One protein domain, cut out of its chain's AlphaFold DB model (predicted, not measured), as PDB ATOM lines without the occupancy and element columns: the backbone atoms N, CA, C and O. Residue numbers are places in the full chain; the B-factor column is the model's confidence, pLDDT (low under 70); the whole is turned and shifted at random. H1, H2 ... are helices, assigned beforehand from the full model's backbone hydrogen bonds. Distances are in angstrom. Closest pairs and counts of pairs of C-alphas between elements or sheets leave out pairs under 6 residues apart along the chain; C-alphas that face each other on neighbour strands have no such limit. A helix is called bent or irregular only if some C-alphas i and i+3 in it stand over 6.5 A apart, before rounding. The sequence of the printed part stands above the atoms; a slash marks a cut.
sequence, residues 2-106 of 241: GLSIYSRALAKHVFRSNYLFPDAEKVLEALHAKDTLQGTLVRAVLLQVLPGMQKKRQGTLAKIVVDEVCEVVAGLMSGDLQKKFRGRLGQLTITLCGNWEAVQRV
ATOM      1  N   GLY A   2     170.346  85.093  86.306       86.56
ATOM      2  CA  GLY A   2     170.010  86.157  87.270       86.56
ATOM      3  C   GLY A   2     170.850  86.136  88.554       86.56
ATOM      4  O   GLY A   2     171.435  87.153  88.911       86.56
ATOM      5  N   LEU A   3     171.012  84.964  89.181       90.56
ATOM      6  CA  LEU A   3     171.801  84.828  90.414       90.56
ATOM      7  C   LEU A   3     173.280  85.207  90.224       90.56
ATOM      8  O   LEU A   3     173.817  85.961  91.024       90.56
ATOM      9  N   SER A   4     173.910  84.774  89.123       92.12
ATOM     10  CA  SER A   4     175.300  85.146  88.807       92.12
ATOM     11  C   SER A   4     175.491  86.644  88.556       92.12
ATOM     12  O   SER A   4     176.573  87.171  88.781       92.12
ATOM     13  N   ILE A   5     174.464  87.330  88.046       93.69
ATOM     14  CA  ILE A   5     174.520  88.782  87.834       93.69
ATOM     15  C   ILE A   5     174.378  89.482  89.182       93.69
ATOM     16  O   ILE A   5     175.179  90.352  89.508       93.69
ATOM     17  N   TYR A   6     173.408  89.050  89.988       95.81
ATOM     18  CA  TYR A   6     173.183  89.604  91.316       95.81
ATOM     19  C   TYR A   6     174.404  89.448  92.221       95.81
ATOM     20  O   TYR A   6     174.834  90.425  92.823       95.81
ATOM     21  N   SER A   7     175.024  88.267  92.266       95.62
ATOM     22  CA  SER A   7     176.213  88.043  93.092       95.62
ATOM     23  C   SER A   7     177.414  88.882  92.653       95.62
ATOM     24  O   SER A   7     178.142  89.394  93.501       95.62
ATOM     25  N   ARG A   8     177.597  89.110  91.346       95.25
ATOM     26  CA  ARG A   8     178.630  90.025  90.827       95.25
ATOM     27  C   ARG A   8     178.336  91.487  91.157       95.25
ATOM     28  O   ARG A   8     179.253  92.211  91.538       95.25
ATOM     29  N   ALA A   9     177.080  91.916  91.048       95.62
ATOM     30  CA  ALA A   9     176.667  93.263  91.430       95.62
ATOM     31  C   ALA A   9     176.867  93.496  92.940       95.62
ATOM     32  O   ALA A   9     177.421  94.519  93.342       95.62
ATOM     33  N   LEU A  10     176.514  92.510  93.772       96.19
ATOM     34  CA  LEU A  10     176.806  92.522  95.205       96.19
ATOM     35  C   LEU A  10     178.309  92.597  95.466       96.19
ATOM     36  O   LEU A  10     178.729  93.455  96.230       96.19
ATOM     37  N   ALA A  11     179.133  91.781  94.806       94.00
ATOM     38  CA  ALA A  11     180.584  91.830  94.984       94.00
ATOM     39  C   ALA A  11     181.184  93.201  94.640       94.00
ATOM     40  O   ALA A  11     182.065  93.698  95.333       94.00
ATOM     41  N   LYS A  12     180.668  93.841  93.588       92.31
ATOM     42  CA  LYS A  12     181.128  95.154  93.125       92.31
ATOM     43  C   LYS A  12     180.723  96.297  94.060       92.31
ATOM     44  O   LYS A  12     181.499  97.232  94.250       92.31
ATOM     45  N   HIS A  13     179.506  96.254  94.603       92.62
ATOM     46  CA  HIS A  13     178.894  97.410  95.271       92.62
ATOM     47  C   HIS A  13     178.653  97.216  96.769       92.62
ATOM     48  O   HIS A  13     178.741  98.186  97.514       92.62
ATOM     49  N   VAL A  14     178.362  95.996  97.215       93.44
ATOM     50  CA  VAL A  14     177.997  95.674  98.605       93.44
ATOM     51  C   VAL A  14     179.147  95.002  99.346       93.44
ATOM     52  O   VAL A  14     179.527  95.488 100.404       93.44
ATOM     53  N   PHE A  15     179.753  93.947  98.794       93.25
ATOM     54  CA  PHE A  15     180.804  93.171  99.463       93.25
ATOM     55  C   PHE A  15     182.176  93.860  99.417       93.25
ATOM     56  O   PHE A  15     183.150  93.334  98.886       93.25
ATOM     57  N   ARG A  16     182.230  95.081  99.947       88.94
ATOM     58  CA  ARG A  16     183.406  95.956  99.969       88.94
ATOM     59  C   ARG A  16     183.938  96.111 101.386       88.94
ATOM     60  O   ARG A  16     183.183  95.956 102.345       88.94
ATOM     61  N   SER A  17     185.196  96.509 101.525       85.62
ATOM     62  CA  SER A  17     185.841  96.743 102.822       85.62
ATOM     63  C   SER A  17     185.367  98.037 103.494       85.62
ATOM     64  O   SER A  17     185.423  98.150 104.712       85.62
ATOM     65  N   ASN A  18     184.904  99.022 102.718       83.75
ATOM     66  CA  ASN A  18     184.226 100.217 103.220       83.75
ATOM     67  C   ASN A  18     183.350 100.852 102.131       83.75
ATOM     68  O   ASN A  18     183.499 100.568 100.941       83.75
ATOM     69  N   TYR A  19     182.473 101.769 102.542       82.25
ATOM     70  CA  TYR A  19     181.614 102.498 101.614       82.25
ATOM     71  C   TYR A  19     182.059 103.939 101.351       82.25
ATOM     72  O   TYR A  19     181.477 104.570 100.486       82.25
ATOM     73  N   LEU A  20     183.067 104.505 102.016       80.75
ATOM     74  CA  LEU A  20     183.284 105.963 102.023       80.75
ATOM     75  C   LEU A  20     183.597 106.585 100.651       80.75
ATOM     76  O   LEU A  20     183.001 107.603 100.293       80.75
ATOM     77  N   PHE A  21     184.476 105.981  99.844       79.12
ATOM     78  CA  PHE A  21     184.865 106.498  98.518       79.12
ATOM     79  C   PHE A  21     184.968 105.371  97.469       79.12
ATOM     80  O   PHE A  21     185.245 104.228  97.823       79.12
ATOM     81  N   PRO A  22     184.670 105.637  96.179       72.38
ATOM     82  CA  PRO A  22     184.603 104.590  95.155       72.38
ATOM     83  C   PRO A  22     185.935 103.869  94.933       72.38
ATOM     84  O   PRO A  22     185.923 102.670  94.678       72.38
ATOM     85  N   ASP A  23     187.063 104.561  95.101       79.19
ATOM     86  CA  ASP A  23     188.408 103.988  94.964       79.19
ATOM     87  C   ASP A  23     189.022 103.526  96.292       79.19
ATOM     88  O   ASP A  23     190.162 103.068  96.313       79.19
ATOM     89  N   ALA A  24     188.268 103.587  97.397       79.25
ATOM     90  CA  ALA A  24     188.772 103.193  98.711       79.25
ATOM     91  C   ALA A  24     189.280 101.759  98.736       79.25
ATOM     92  O   ALA A  24     190.300 101.478  99.351       79.25
ATOM     93  N   GLU A  25     188.580 100.869  98.035       81.69
ATOM     94  CA  GLU A  25     188.963  99.463  97.960       81.69
ATOM     95  C   GLU A  25     190.327  99.287  97.296       81.69
ATOM     96  O   GLU A  25     191.177  98.611  97.852       81.69
ATOM     97  N   LYS A  26     190.580  99.966  96.169       85.56
ATOM     98  CA  LYS A  26     191.862  99.872  95.456       85.56
ATOM     99  C   LYS A  26     193.013 100.423  96.296       85.56
ATOM    100  O   LYS A  26     194.104  99.867  96.293       85.56
ATOM    101  N   VAL A  27     192.769 101.525  97.012       87.12
ATOM    102  CA  VAL A  27     193.765 102.121  97.915       87.12
ATOM    103  C   VAL A  27     194.061 101.175  99.075       87.12
ATOM    104  O   VAL A  27     195.227 100.938  99.372       87.12
ATOM    105  N   LEU A  28     193.027 100.600  99.693       87.81
ATOM    106  CA  LEU A  28     193.202  99.605 100.747       87.81
ATOM    107  C   LEU A  28     193.912  98.357 100.219       87.81
ATOM    108  O   LEU A  28     194.797  97.859 100.897       87.81
ATOM    109  N   GLU A  29     193.594  97.871  99.022       87.62
ATOM    110  CA  GLU A  29     194.291  96.741  98.395       87.62
ATOM    111  C   GLU A  29     195.774  97.020  98.190       87.62
ATOM    112  O   GLU A  29     196.611  96.221  98.607       87.62
ATOM    113  N   ALA A  30     196.103  98.172  97.606       89.81
ATOM    114  CA  ALA A  30     197.484  98.582  97.400       89.81
ATOM    115  C   ALA A  30     198.239  98.774  98.723       89.81
ATOM    116  O   ALA A  30     199.447  98.547  98.772       89.81
ATOM    117  N   LEU A  31     197.542  99.197  99.781       89.44
ATOM    118  CA  LEU A  31     198.119  99.348 101.110       89.44
ATOM    119  C   LEU A  31     198.399  97.986 101.749       89.44
ATOM    120  O   LEU A  31     199.535  97.744 102.130       89.44
ATOM    121  N   HIS A  32     197.422  97.073 101.761       87.50
ATOM    122  CA  HIS A  32     197.597  95.726 102.321       87.50
ATOM    123  C   HIS A  32     198.688  94.925 101.602       87.50
ATOM    124  O   HIS A  32     199.378  94.139 102.242       87.50
ATOM    125  N   ALA A  33     198.851  95.126 100.290       88.94
ATOM    126  CA  ALA A  33     199.907  94.480  99.510       88.94
ATOM    127  C   ALA A  33     201.322  94.969  99.873       88.94
ATOM    128  O   ALA A  33     202.296  94.287  99.568       88.94
ATOM    129  N   LYS A  34     201.443  96.158 100.477       90.88
ATOM    130  CA  LYS A  34     202.719  96.725 100.938       90.88
ATOM    131  C   LYS A  34     202.961  96.453 102.417       90.88
ATOM    132  O   LYS A  34     204.069  96.096 102.791       90.88
ATOM    133  N   ASP A  35     201.933  96.675 103.227       89.69
ATOM    134  CA  ASP A  35     201.931  96.506 104.673       89.69
ATOM    135  C   ASP A  35     200.509  96.125 105.106       89.69
ATOM    136  O   ASP A  35     199.566  96.927 105.074       89.69
ATOM    137  N   THR A  36     200.345  94.854 105.461       89.25
ATOM    138  CA  THR A  36     199.047  94.274 105.802       89.25
ATOM    139  C   THR A  36     198.495  94.853 107.104       89.25
ATOM    140  O   THR A  36     197.321  95.225 107.139       89.25
ATOM    141  N   LEU A  37     199.341  95.058 108.119       88.75
ATOM    142  CA  LEU A  37     198.957  95.677 109.389       88.75
ATOM    143  C   LEU A  37     198.479  97.120 109.174       88.75
ATOM    144  O   LEU A  37     197.413  97.515 109.656       88.75
ATOM    145  N   GLN A  38     199.228  97.906 108.395       90.06
ATOM    146  CA  GLN A  38     198.830  99.275 108.063       90.06
ATOM    147  C   GLN A  38     197.495  99.300 107.304       90.06
ATOM    148  O   GLN A  38     196.631 100.136 107.591       90.06
ATOM    149  N   GLY A  39     197.299  98.374 106.362       89.50
ATOM    150  CA  GLY A  39     196.039  98.187 105.646       89.50
ATOM    151  C   GLY A  39     194.853  97.944 106.582       89.50
ATOM    152  O   GLY A  39     193.819  98.617 106.458       89.50
ATOM    153  N   THR A  40     195.024  97.039 107.546       88.81
ATOM    154  CA  THR A  40     194.007  96.677 108.541       88.81
ATOM    155  C   THR A  40     193.657  97.862 109.436       88.81
ATOM    156  O   THR A  40     192.476  98.188 109.593       88.81
ATOM    157  N   LEU A  41     194.660  98.580 109.950       90.06
ATOM    158  CA  LEU A  41     194.455  99.760 110.796       90.06
ATOM    159  C   LEU A  41     193.723 100.882 110.050       90.06
ATOM    160  O   LEU A  41     192.752 101.443 110.565       90.06
ATOM    161  N   VAL A  42     194.135 101.192 108.817       90.56
ATOM    162  CA  VAL A  42     193.466 102.219 108.003       90.56
ATOM    163  C   VAL A  42     192.022 101.818 107.714       90.56
ATOM    164  O   VAL A  42     191.129 102.659 107.829       90.56
ATOM    165  N   ARG A  43     191.755 100.546 107.397       90.38
ATOM    166  CA  ARG A  43     190.383 100.045 107.219       90.38
ATOM    167  C   ARG A  43     189.549 100.249 108.486       90.38
ATOM    168  O   ARG A  43     188.446 100.785 108.386       90.38
ATOM    169  N   ALA A  44     190.069  99.874 109.654       89.75
ATOM    170  CA  ALA A  44     189.371 100.028 110.929       89.75
ATOM    171  C   ALA A  44     189.027 101.498 111.221       89.75
ATOM    172  O   ALA A  44     187.886 101.811 111.566       89.75
ATOM    173  N   VAL A  45     189.976 102.414 111.001       91.06
ATOM    174  CA  VAL A  45     189.748 103.860 111.154       91.06
ATOM    175  C   VAL A  45     188.690 104.353 110.168       91.06
ATOM    176  O   VAL A  45     187.732 105.009 110.572       91.06
ATOM    177  N   LEU A  46     188.808 104.008 108.882       89.06
ATOM    178  CA  LEU A  46     187.847 104.423 107.857       89.06
ATOM    179  C   LEU A  46     186.425 103.949 108.173       89.06
ATOM    180  O   LEU A  46     185.477 104.685 107.919       89.06
ATOM    181  N   LEU A  47     186.259 102.763 108.757       88.44
ATOM    182  CA  LEU A  47     184.945 102.257 109.154       88.44
ATOM    183  C   LEU A  47     184.320 103.044 110.309       88.44
ATOM    184  O   LEU A  47     183.101 103.198 110.335       88.44
ATOM    185  N   GLN A  48     185.125 103.586 111.222       86.94
ATOM    186  CA  GLN A  48     184.630 104.428 112.316       86.94
ATOM    187  C   GLN A  48     184.336 105.867 111.875       86.94
ATOM    188  O   GLN A  48     183.508 106.557 112.476       86.94
ATOM    189  N   VAL A  49     184.984 106.332 110.808       85.81
ATOM    190  CA  VAL A  49     184.830 107.696 110.307       85.81
ATOM    191  C   VAL A  49     183.525 107.837 109.508       85.81
ATOM    192  O   VAL A  49     183.241 107.090 108.571       85.81
ATOM    193  N   LEU A  50     182.731 108.856 109.856       83.00
ATOM    194  CA  LEU A  50     181.520 109.286 109.133       83.00
ATOM    195  C   LEU A  50     180.465 108.172 108.920       83.00
ATOM    196  O   LEU A  50     180.021 107.944 107.787       83.00
ATOM    197  N   PRO A  51     179.970 107.525 109.993       84.75
ATOM    198  CA  PRO A  51     179.017 106.411 109.892       84.75
ATOM    199  C   PRO A  51     177.723 106.796 109.154       84.75
ATOM    200  O   PRO A  51     177.166 106.005 108.391       84.75
ATOM    201  N   GLY A  52     177.268 108.047 109.298       84.94
ATOM    202  CA  GLY A  52     176.105 108.559 108.568       84.94
ATOM    203  C   GLY A  52     176.300 108.585 107.047       84.94
ATOM    204  O   GLY A  52     175.379 108.249 106.299       84.94
ATOM    205  N   MET A  53     177.506 108.924 106.569       85.19
ATOM    206  CA  MET A  53     177.817 108.903 105.135       85.19
ATOM    207  C   MET A  53     177.879 107.478 104.596       85.19
ATOM    208  O   MET A  53     177.349 107.218 103.512       85.19
ATOM    209  N   GLN A  54     178.467 106.554 105.357       86.88
ATOM    210  CA  GLN A  54     178.520 105.143 104.980       86.88
ATOM    211  C   GLN A  54     177.115 104.559 104.835       86.88
ATOM    212  O   GLN A  54     176.802 103.995 103.790       86.88
ATOM    213  N   LYS A  55     176.230 104.803 105.810       88.12
ATOM    214  CA  LYS A  55     174.836 104.339 105.768       88.12
ATOM    215  C   LYS A  55     174.054 104.916 104.585       88.12
ATOM    216  O   LYS A  55     173.377 104.186 103.861       88.12
ATOM    217  N   LYS A  56     174.177 106.226 104.327       89.25
ATOM    218  CA  LYS A  56     173.538 106.869 103.162       89.25
ATOM    219  C   LYS A  56     174.004 106.235 101.851       89.25
ATOM    220  O   LYS A  56     173.210 106.001 100.936       89.25
ATOM    221  N   ARG A  57     175.303 105.965 101.747       88.38
ATOM    222  CA  ARG A  57     175.875 105.410 100.529       88.38
ATOM    223  C   ARG A  57     175.550 103.936 100.347       88.38
ATOM    224  O   ARG A  57     175.228 103.553  99.231       88.38
ATOM    225  N   GLN A  58     175.543 103.148 101.412       89.56
ATOM    226  CA  GLN A  58     175.084 101.762 101.402       89.56
ATOM    227  C   GLN A  58     173.668 101.653 100.809       89.56
ATOM    228  O   GLN A  58     173.435 100.829  99.929       89.56
ATOM    229  N   GLY A  59     172.745 102.550 101.185       90.75
ATOM    230  CA  GLY A  59     171.406 102.607 100.580       90.75
ATOM    231  C   GLY A  59     171.418 102.935  99.080       90.75
ATOM    232  O   GLY A  59     170.644 102.375  98.305       90.75
ATOM    233  N   THR A  60     172.336 103.804  98.650       92.75
ATOM    234  CA  THR A  60     172.516 104.145  97.228       92.75
ATOM    235  C   THR A  60     173.082 102.958  96.443       92.75
ATOM    236  O   THR A  60     172.594 102.650  95.362       92.75
ATOM    237  N   LEU A  61     174.069 102.257  97.004       92.38
ATOM    238  CA  LEU A  61     174.695 101.075  96.407       92.38
ATOM    239  C   LEU A  61     173.711  99.905  96.314       92.38
ATOM    240  O   LEU A  61     173.635  99.260  95.272       92.38
ATOM    241  N   ALA A  62     172.884  99.692  97.341       94.62
ATOM    242  CA  ALA A  62     171.807  98.705  97.300       94.62
ATOM    243  C   ALA A  62     170.831  98.977  96.145       94.62
ATOM    244  O   ALA A  62     170.454  98.061  95.418       94.62
ATOM    245  N   LYS A  63     170.459 100.247  95.937       96.00
ATOM    246  CA  LYS A  63     169.603 100.638  94.813       96.00
ATOM    247  C   LYS A  63     170.271 100.356  93.463       96.00
ATOM    248  O   LYS A  63     169.614  99.807  92.587       96.00
ATOM    249  N   ILE A  64     171.561 100.673  93.320       95.75
ATOM    250  CA  ILE A  64     172.326 100.390  92.093       95.75
ATOM    251  C   ILE A  64     172.313  98.891  91.777       95.75
ATOM    252  O   ILE A  64     172.019  98.523  90.647       95.75
ATOM    253  N   VAL A  65     172.556  98.022  92.766       96.69
ATOM    254  CA  VAL A  65     172.514  96.560  92.573       96.69
ATOM    255  C   VAL A  65     171.149  96.096  92.070       96.69
ATOM    256  O   VAL A  65     171.064  95.313  91.125       96.69
ATOM    257  N   VAL A  66     170.072  96.571  92.698       97.00
ATOM    258  CA  VAL A  66     168.703  96.208  92.309       97.00
ATOM    259  C   VAL A  66     168.408  96.665  90.886       97.00
ATOM    260  O   VAL A  66     167.848  95.896  90.109       97.00
ATOM    261  N   ASP A  67     168.797  97.892  90.542       95.69
ATOM    262  CA  ASP A  67     168.569  98.467  89.220       95.69
ATOM    263  C   ASP A  67     169.352  97.694  88.141       95.69
ATOM    264  O   ASP A  67     168.738  97.264  87.164       95.69
ATOM    265  N   GLU A  68     170.641  97.399  88.368       95.06
ATOM    266  CA  GLU A  68     171.483  96.592  87.463       95.06
ATOM    267  C   GLU A  68     170.864  95.204  87.197       95.06
ATOM    268  O   GLU A  68     170.782  94.754  86.055       95.06
ATOM    269  N   VAL A  69     170.386  94.506  88.233       94.88
ATOM    270  CA  VAL A  69     169.785  93.172  88.054       94.88
ATOM    271  C   VAL A  69     168.431  93.255  87.363       94.88
ATOM    272  O   VAL A  69     168.154  92.459  86.464       94.88
ATOM    273  N   CYS A  70     167.577  94.193  87.784       94.06
ATOM    274  CA  CYS A  70     166.236  94.358  87.230       94.06
ATOM    275  C   CYS A  70     166.257  94.742  85.753       94.06
ATOM    276  O   CYS A  70     165.359  94.315  85.031       94.06
ATOM    277  N   GLU A  71     167.253  95.508  85.310       92.56
ATOM    278  CA  GLU A  71     167.453  95.835  83.900       92.56
ATOM    279  C   GLU A  71     167.707  94.570  83.071       92.56
ATOM    280  O   GLU A  71     167.022  94.328  82.079       92.56
ATOM    281  N   VAL A  72     168.612  93.698  83.528       90.94
ATOM    282  CA  VAL A  72     168.977  92.488  82.774       90.94
ATOM    283  C   VAL A  72     167.839  91.466  82.716       90.94
ATOM    284  O   VAL A  72     167.681  90.767  81.716       90.94
ATOM    285  N   VAL A  73     167.027  91.358  83.772       88.62
ATOM    286  CA  VAL A  73     165.911  90.392  83.812       88.62
ATOM    287  C   VAL A  73     164.576  90.972  83.339       88.62
ATOM    288  O   VAL A  73     163.591  90.237  83.294       88.62
ATOM    289  N   ALA A  74     164.521  92.255  82.959       87.19
ATOM    290  CA  ALA A  74     163.284  92.944  82.585       87.19
ATOM    291  C   ALA A  74     162.510  92.215  81.476       87.19
ATOM    292  O   ALA A  74     161.297  92.054  81.573       87.19
ATOM    293  N   GLY A  75     163.215  91.709  80.459       87.31
ATOM    294  CA  GLY A  75     162.606  90.996  79.331       87.31
ATOM    295  C   GLY A  75     162.056  89.604  79.662       87.31
ATOM    296  O   GLY A  75     161.423  88.984  78.813       87.31
ATOM    297  N   LEU A  76     162.294  89.093  80.873       86.81
ATOM    298  CA  LEU A  76     161.900  87.742  81.286       86.81
ATOM    299  C   LEU A  76     160.575  87.713  82.063       86.81
ATOM    300  O   LEU A  76     160.116  86.638  82.445       86.81
ATOM    301  N   MET A  77     159.980  88.874  82.351       89.62
ATOM    302  CA  MET A  77     158.866  89.006  83.291       89.62
ATOM    303  C   MET A  77     157.807  89.992  82.789       89.62
ATOM    304  O   MET A  77     158.111  90.934  82.066       89.62
ATOM    305  N   SER A  78     156.554  89.815  83.217       91.38
ATOM    306  CA  SER A  78     155.520  90.841  83.042       91.38
ATOM    307  C   SER A  78     155.770  92.041  83.967       91.38
ATOM    308  O   SER A  78     156.430  91.910  85.001       91.38
ATOM    309  N   GLY A  79     155.202  93.207  83.642       89.38
ATOM    310  CA  GLY A  79     155.425  94.441  84.412       89.38
ATOM    311  C   GLY A  79     155.053  94.336  85.900       89.38
ATOM    312  O   GLY A  79     155.774  94.843  86.759       89.38
ATOM    313  N   ASP A  80     153.974  93.624  86.239       90.88
ATOM    314  CA  ASP A  80     153.574  93.424  87.639       90.88
ATOM    315  C   ASP A  80     154.519  92.486  88.392       90.88
ATOM    316  O   ASP A  80     154.844  92.723  89.562       90.88
ATOM    317  N   LEU A  81     154.999  91.434  87.722       91.19
ATOM    318  CA  LEU A  81     155.983  90.523  88.293       91.19
ATOM    319  C   LEU A  81     157.321  91.239  88.503       91.19
ATOM    320  O   LEU A  81     157.934  91.073  89.555       91.19
ATOM    321  N   GLN A  82     157.717  92.106  87.570       92.00
ATOM    322  CA  GLN A  82     158.925  92.920  87.673       92.00
ATOM    323  C   GLN A  82     158.882  93.860  88.887       92.00
ATOM    324  O   GLN A  82     159.855  93.941  89.635       92.00
ATOM    325  N   LYS A  83     157.747  94.529  89.143       92.81
ATOM    326  CA  LYS A  83     157.573  95.381  90.336       92.81
ATOM    327  C   LYS A  83     157.717  94.581  91.633       92.81
ATOM    328  O   LYS A  83     158.449  94.996  92.532       92.81
ATOM    329  N   LYS A  84     157.055  93.420  91.723       94.25
ATOM    330  CA  LYS A  84     157.147  92.526  92.893       94.25
ATOM    331  C   LYS A  84     158.569  92.004  93.090       94.25
ATOM    332  O   LYS A  84     159.071  92.010  94.213       94.25
ATOM    333  N   PHE A  85     159.217  91.587  92.005       94.00
ATOM    334  CA  PHE A  85     160.598  91.122  92.003       94.00
ATOM    335  C   PHE A  85     161.546  92.213  92.505       94.00
ATOM    336  O   PHE A  85     162.290  91.971  93.450       94.00
ATOM    337  N   ARG A  86     161.450  93.433  91.961       95.56
ATOM    338  CA  ARG A  86     162.252  94.586  92.395       95.56
ATOM    339  C   ARG A  86     162.071  94.879  93.883       95.56
ATOM    340  O   ARG A  86     163.056  95.096  94.581       95.56
ATOM    341  N   GLY A  87     160.831  94.848  94.376       95.56
ATOM    342  CA  GLY A  87     160.534  95.049  95.796       95.56
ATOM    343  C   GLY A  87     161.212  94.009  96.695       95.56
ATOM    344  O   GLY A  87     161.894  94.374  97.650       95.56
ATOM    345  N   ARG A  88     161.085  92.718  96.356       96.06
ATOM    346  CA  ARG A  88     161.714  91.622  97.116       96.06
ATOM    347  C   ARG A  88     163.239  91.645  97.026       96.06
ATOM    348  O   ARG A  88     163.906  91.472  98.040       96.06
ATOM    349  N   LEU A  89     163.790  91.891  95.837       96.12
ATOM    350  CA  LEU A  89     165.233  91.999  95.639       96.12
ATOM    351  C   LEU A  89     165.807  93.179  96.429       96.12
ATOM    352  O   LEU A  89     166.858  93.044  97.049       96.12
ATOM    353  N   GLY A  90     165.094  94.307  96.470       96.62
ATOM    354  CA  GLY A  90     165.463  95.462  97.284       96.62
ATOM    355  C   GLY A  90     165.507  95.143  98.773       96.62
ATOM    356  O   GLY A  90     166.501  95.452  99.424       96.62
ATOM    357  N   GLN A  91     164.485  94.465  99.300       96.31
ATOM    358  CA  GLN A  91     164.478  94.013 100.696       96.31
ATOM    359  C   GLN A  91     165.665  93.090 100.994       96.31
ATOM    360  O   GLN A  91     166.413  93.351 101.933       96.31
ATOM    361  N   LEU A  92     165.891  92.075 100.154       96.25
ATOM    362  CA  LEU A  92     167.017  91.150 100.304       96.25
ATOM    363  C   LEU A  92     168.369  91.877 100.268       96.25
ATOM    364  O   LEU A  92     169.239  91.601 101.090       96.25
ATOM    365  N   THR A  93     168.543  92.819  99.339       97.06
ATOM    366  CA  THR A  93     169.791  93.583  99.193       97.06
ATOM    367  C   THR A  93     170.046  94.451 100.424       97.06
ATOM    368  O   THR A  93     171.171  94.502 100.908       97.06
ATOM    369  N   ILE A  94     169.011  95.091 100.979       94.75
ATOM    370  CA  ILE A  94     169.126  95.879 102.217       94.75
ATOM    371  C   ILE A  94     169.524  94.986 103.397       94.75
ATOM    372  O   ILE A  94     170.415  95.355 104.163       94.75
ATOM    373  N   THR A  95     168.913  93.806 103.532       95.06
ATOM    374  CA  THR A  95     169.293  92.835 104.569       95.06
ATOM    375  C   THR A  95     170.753  92.409 104.420       95.06
ATOM    376  O   THR A  95     171.500  92.430 105.395       95.06
ATOM    377  N   LEU A  96     171.191  92.087 103.199       95.00
ATOM    378  CA  LEU A  96     172.585  91.726 102.930       95.00
ATOM    379  C   LEU A  96     173.552  92.871 103.232       95.00
ATOM    380  O   LEU A  96     174.603  92.625 103.810       95.00
ATOM    381  N   CYS A  97     173.193  94.110 102.896       93.12
ATOM    382  CA  CYS A  97     173.973  95.288 103.255       93.12
ATOM    383  C   CYS A  97     174.193  95.383 104.772       93.12
ATOM    384  O   CYS A  97     175.328  95.592 105.198       93.12
ATOM    385  N   GLY A  98     173.134  95.206 105.571       90.75
ATOM    386  CA  GLY A  98     173.224  95.226 107.035       90.75
ATOM    387  C   GLY A  98     174.084  94.090 107.592       90.75
ATOM    388  O   GLY A  98     174.940  94.324 108.439       90.75
ATOM    389  N   ASN A  99     173.926  92.875 107.060       93.00
ATOM    390  CA  ASN A  99     174.755  91.733 107.452       93.00
ATOM    391  C   ASN A  99     176.231  91.949 107.078       93.00
ATOM    392  O   ASN A  99     177.126  91.658 107.870       93.00
ATOM    393  N   TRP A 100     176.499  92.506 105.894       94.25
ATOM    394  CA  TRP A 100     177.860  92.793 105.447       94.25
ATOM    395  C   TRP A 100     178.527  93.902 106.264       94.25
ATOM    396  O   TRP A 100     179.736  93.895 106.450       94.25
ATOM    397  N   GLU A 101     177.758  94.838 106.815       90.44
ATOM    398  CA  GLU A 101     178.289  95.852 107.731       90.44
ATOM    399  C   GLU A 101     178.905  95.225 108.994       90.44
ATOM    400  O   GLU A 101     179.871  95.749 109.548       90.44
ATOM    401  N   ALA A 102     178.374  94.093 109.465       89.88
ATOM    402  CA  ALA A 102     178.992  93.333 110.550       89.88
ATOM    403  C   ALA A 102     180.299  92.672 110.086       89.88
ATOM    404  O   ALA A 102     181.314  92.790 110.770       89.88
ATOM    405  N   VAL A 103     180.298  92.074 108.890       92.19
ATOM    406  CA  VAL A 103     181.492  91.492 108.251       92.19
ATOM    407  C   VAL A 103     182.602  92.530 108.089       92.19
ATOM    408  O   VAL A 103     183.756  92.248 108.373       92.19
ATOM    409  N   GLN A 104     182.269  93.767 107.720       90.06
ATOM    410  CA  GLN A 104     183.250  94.843 107.602       90.06
ATOM    411  C   GLN A 104     183.984  95.141 108.911       90.06
ATOM    412  O   GLN A 104     185.082  95.670 108.850       90.06
ATOM    413  N   ARG A 105     183.417  94.834 110.082       89.44
ATOM    414  CA  ARG A 105     184.038  95.137 111.382       89.44
ATOM    415  C   ARG A 105     184.934  94.030 111.917       89.44
ATOM    416  O   ARG A 105     185.622  94.269 112.905       89.44
ATOM    417  N   VAL A 106     184.921  92.847 111.303       90.44
ATOM    418  CA  VAL A 106     185.825  91.766 111.710       90.44
ATOM    419  C   VAL A 106     187.270  92.167 111.440       90.44
ATOM    420  O   VAL A 106     187.533  93.056 110.620       90.44
TER     421      VAL A 106
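AT A GLANCE: This is residues 2 to 106 of the 241 residues of an uncharacterized protein of Magnaporthe oryzae (strain 70-15 / ATCC MYA-4617 / FGSC 8958) (UniProt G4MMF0). A long helical hairpin, H4 and H5, makes much of the length, with H1 packed beside part of H4 and a smaller hairpin, H2 and H3, at the end away from the H4 to H5 turn. The printed part, 105 residues with five named helices in order and no named strand, is all helix and only just loose, close to compact: radius of gyration of the C-alphas 15.7 A, spans 51 by 25 by 19 A.

HOW THE PARTS SIT: Start at H1, residues 2 to 13: it touches H4, residues 51 to 76, with H4's residues 61 to 73 alone, closest at the C-alphas of Ala 9 and Val 65, 5.4 A. H2, residues 24 to 32, and H3, residues 36 to 48, form a hairpin, closest at C-alphas 32 and 39, 4.4 A. H3 and H4 meet only through their link. H4 and H5, residues 79 to 103, form a hairpin at 36 degrees, only just steep, closest at C-alphas 62 and 93, 5.8 A. Every O i to N i+4 pair is within hydrogen-bond range in H1, H2 and H3; in H4 20 of 22, in H5 20 of 21.

IN THESE COORDINATES: Find C-alpha 2 at (170.010, 86.157, 87.270), where H1 begins. H4 runs 38.2 A, with a kink of 30 degrees near residue 70, and is irregular: C-alphas 72 and 75 are 7.4 A apart. H5 runs 35.4 A to C-alpha 103 at (181.492, 91.492, 108.251).

THE WHOLE: The C-alphas farthest apart, Asp 35 and Ser 78, are 51.5 A apart. The printed part has no cut and no long link, and no printed residue is under 70 in pLDDT.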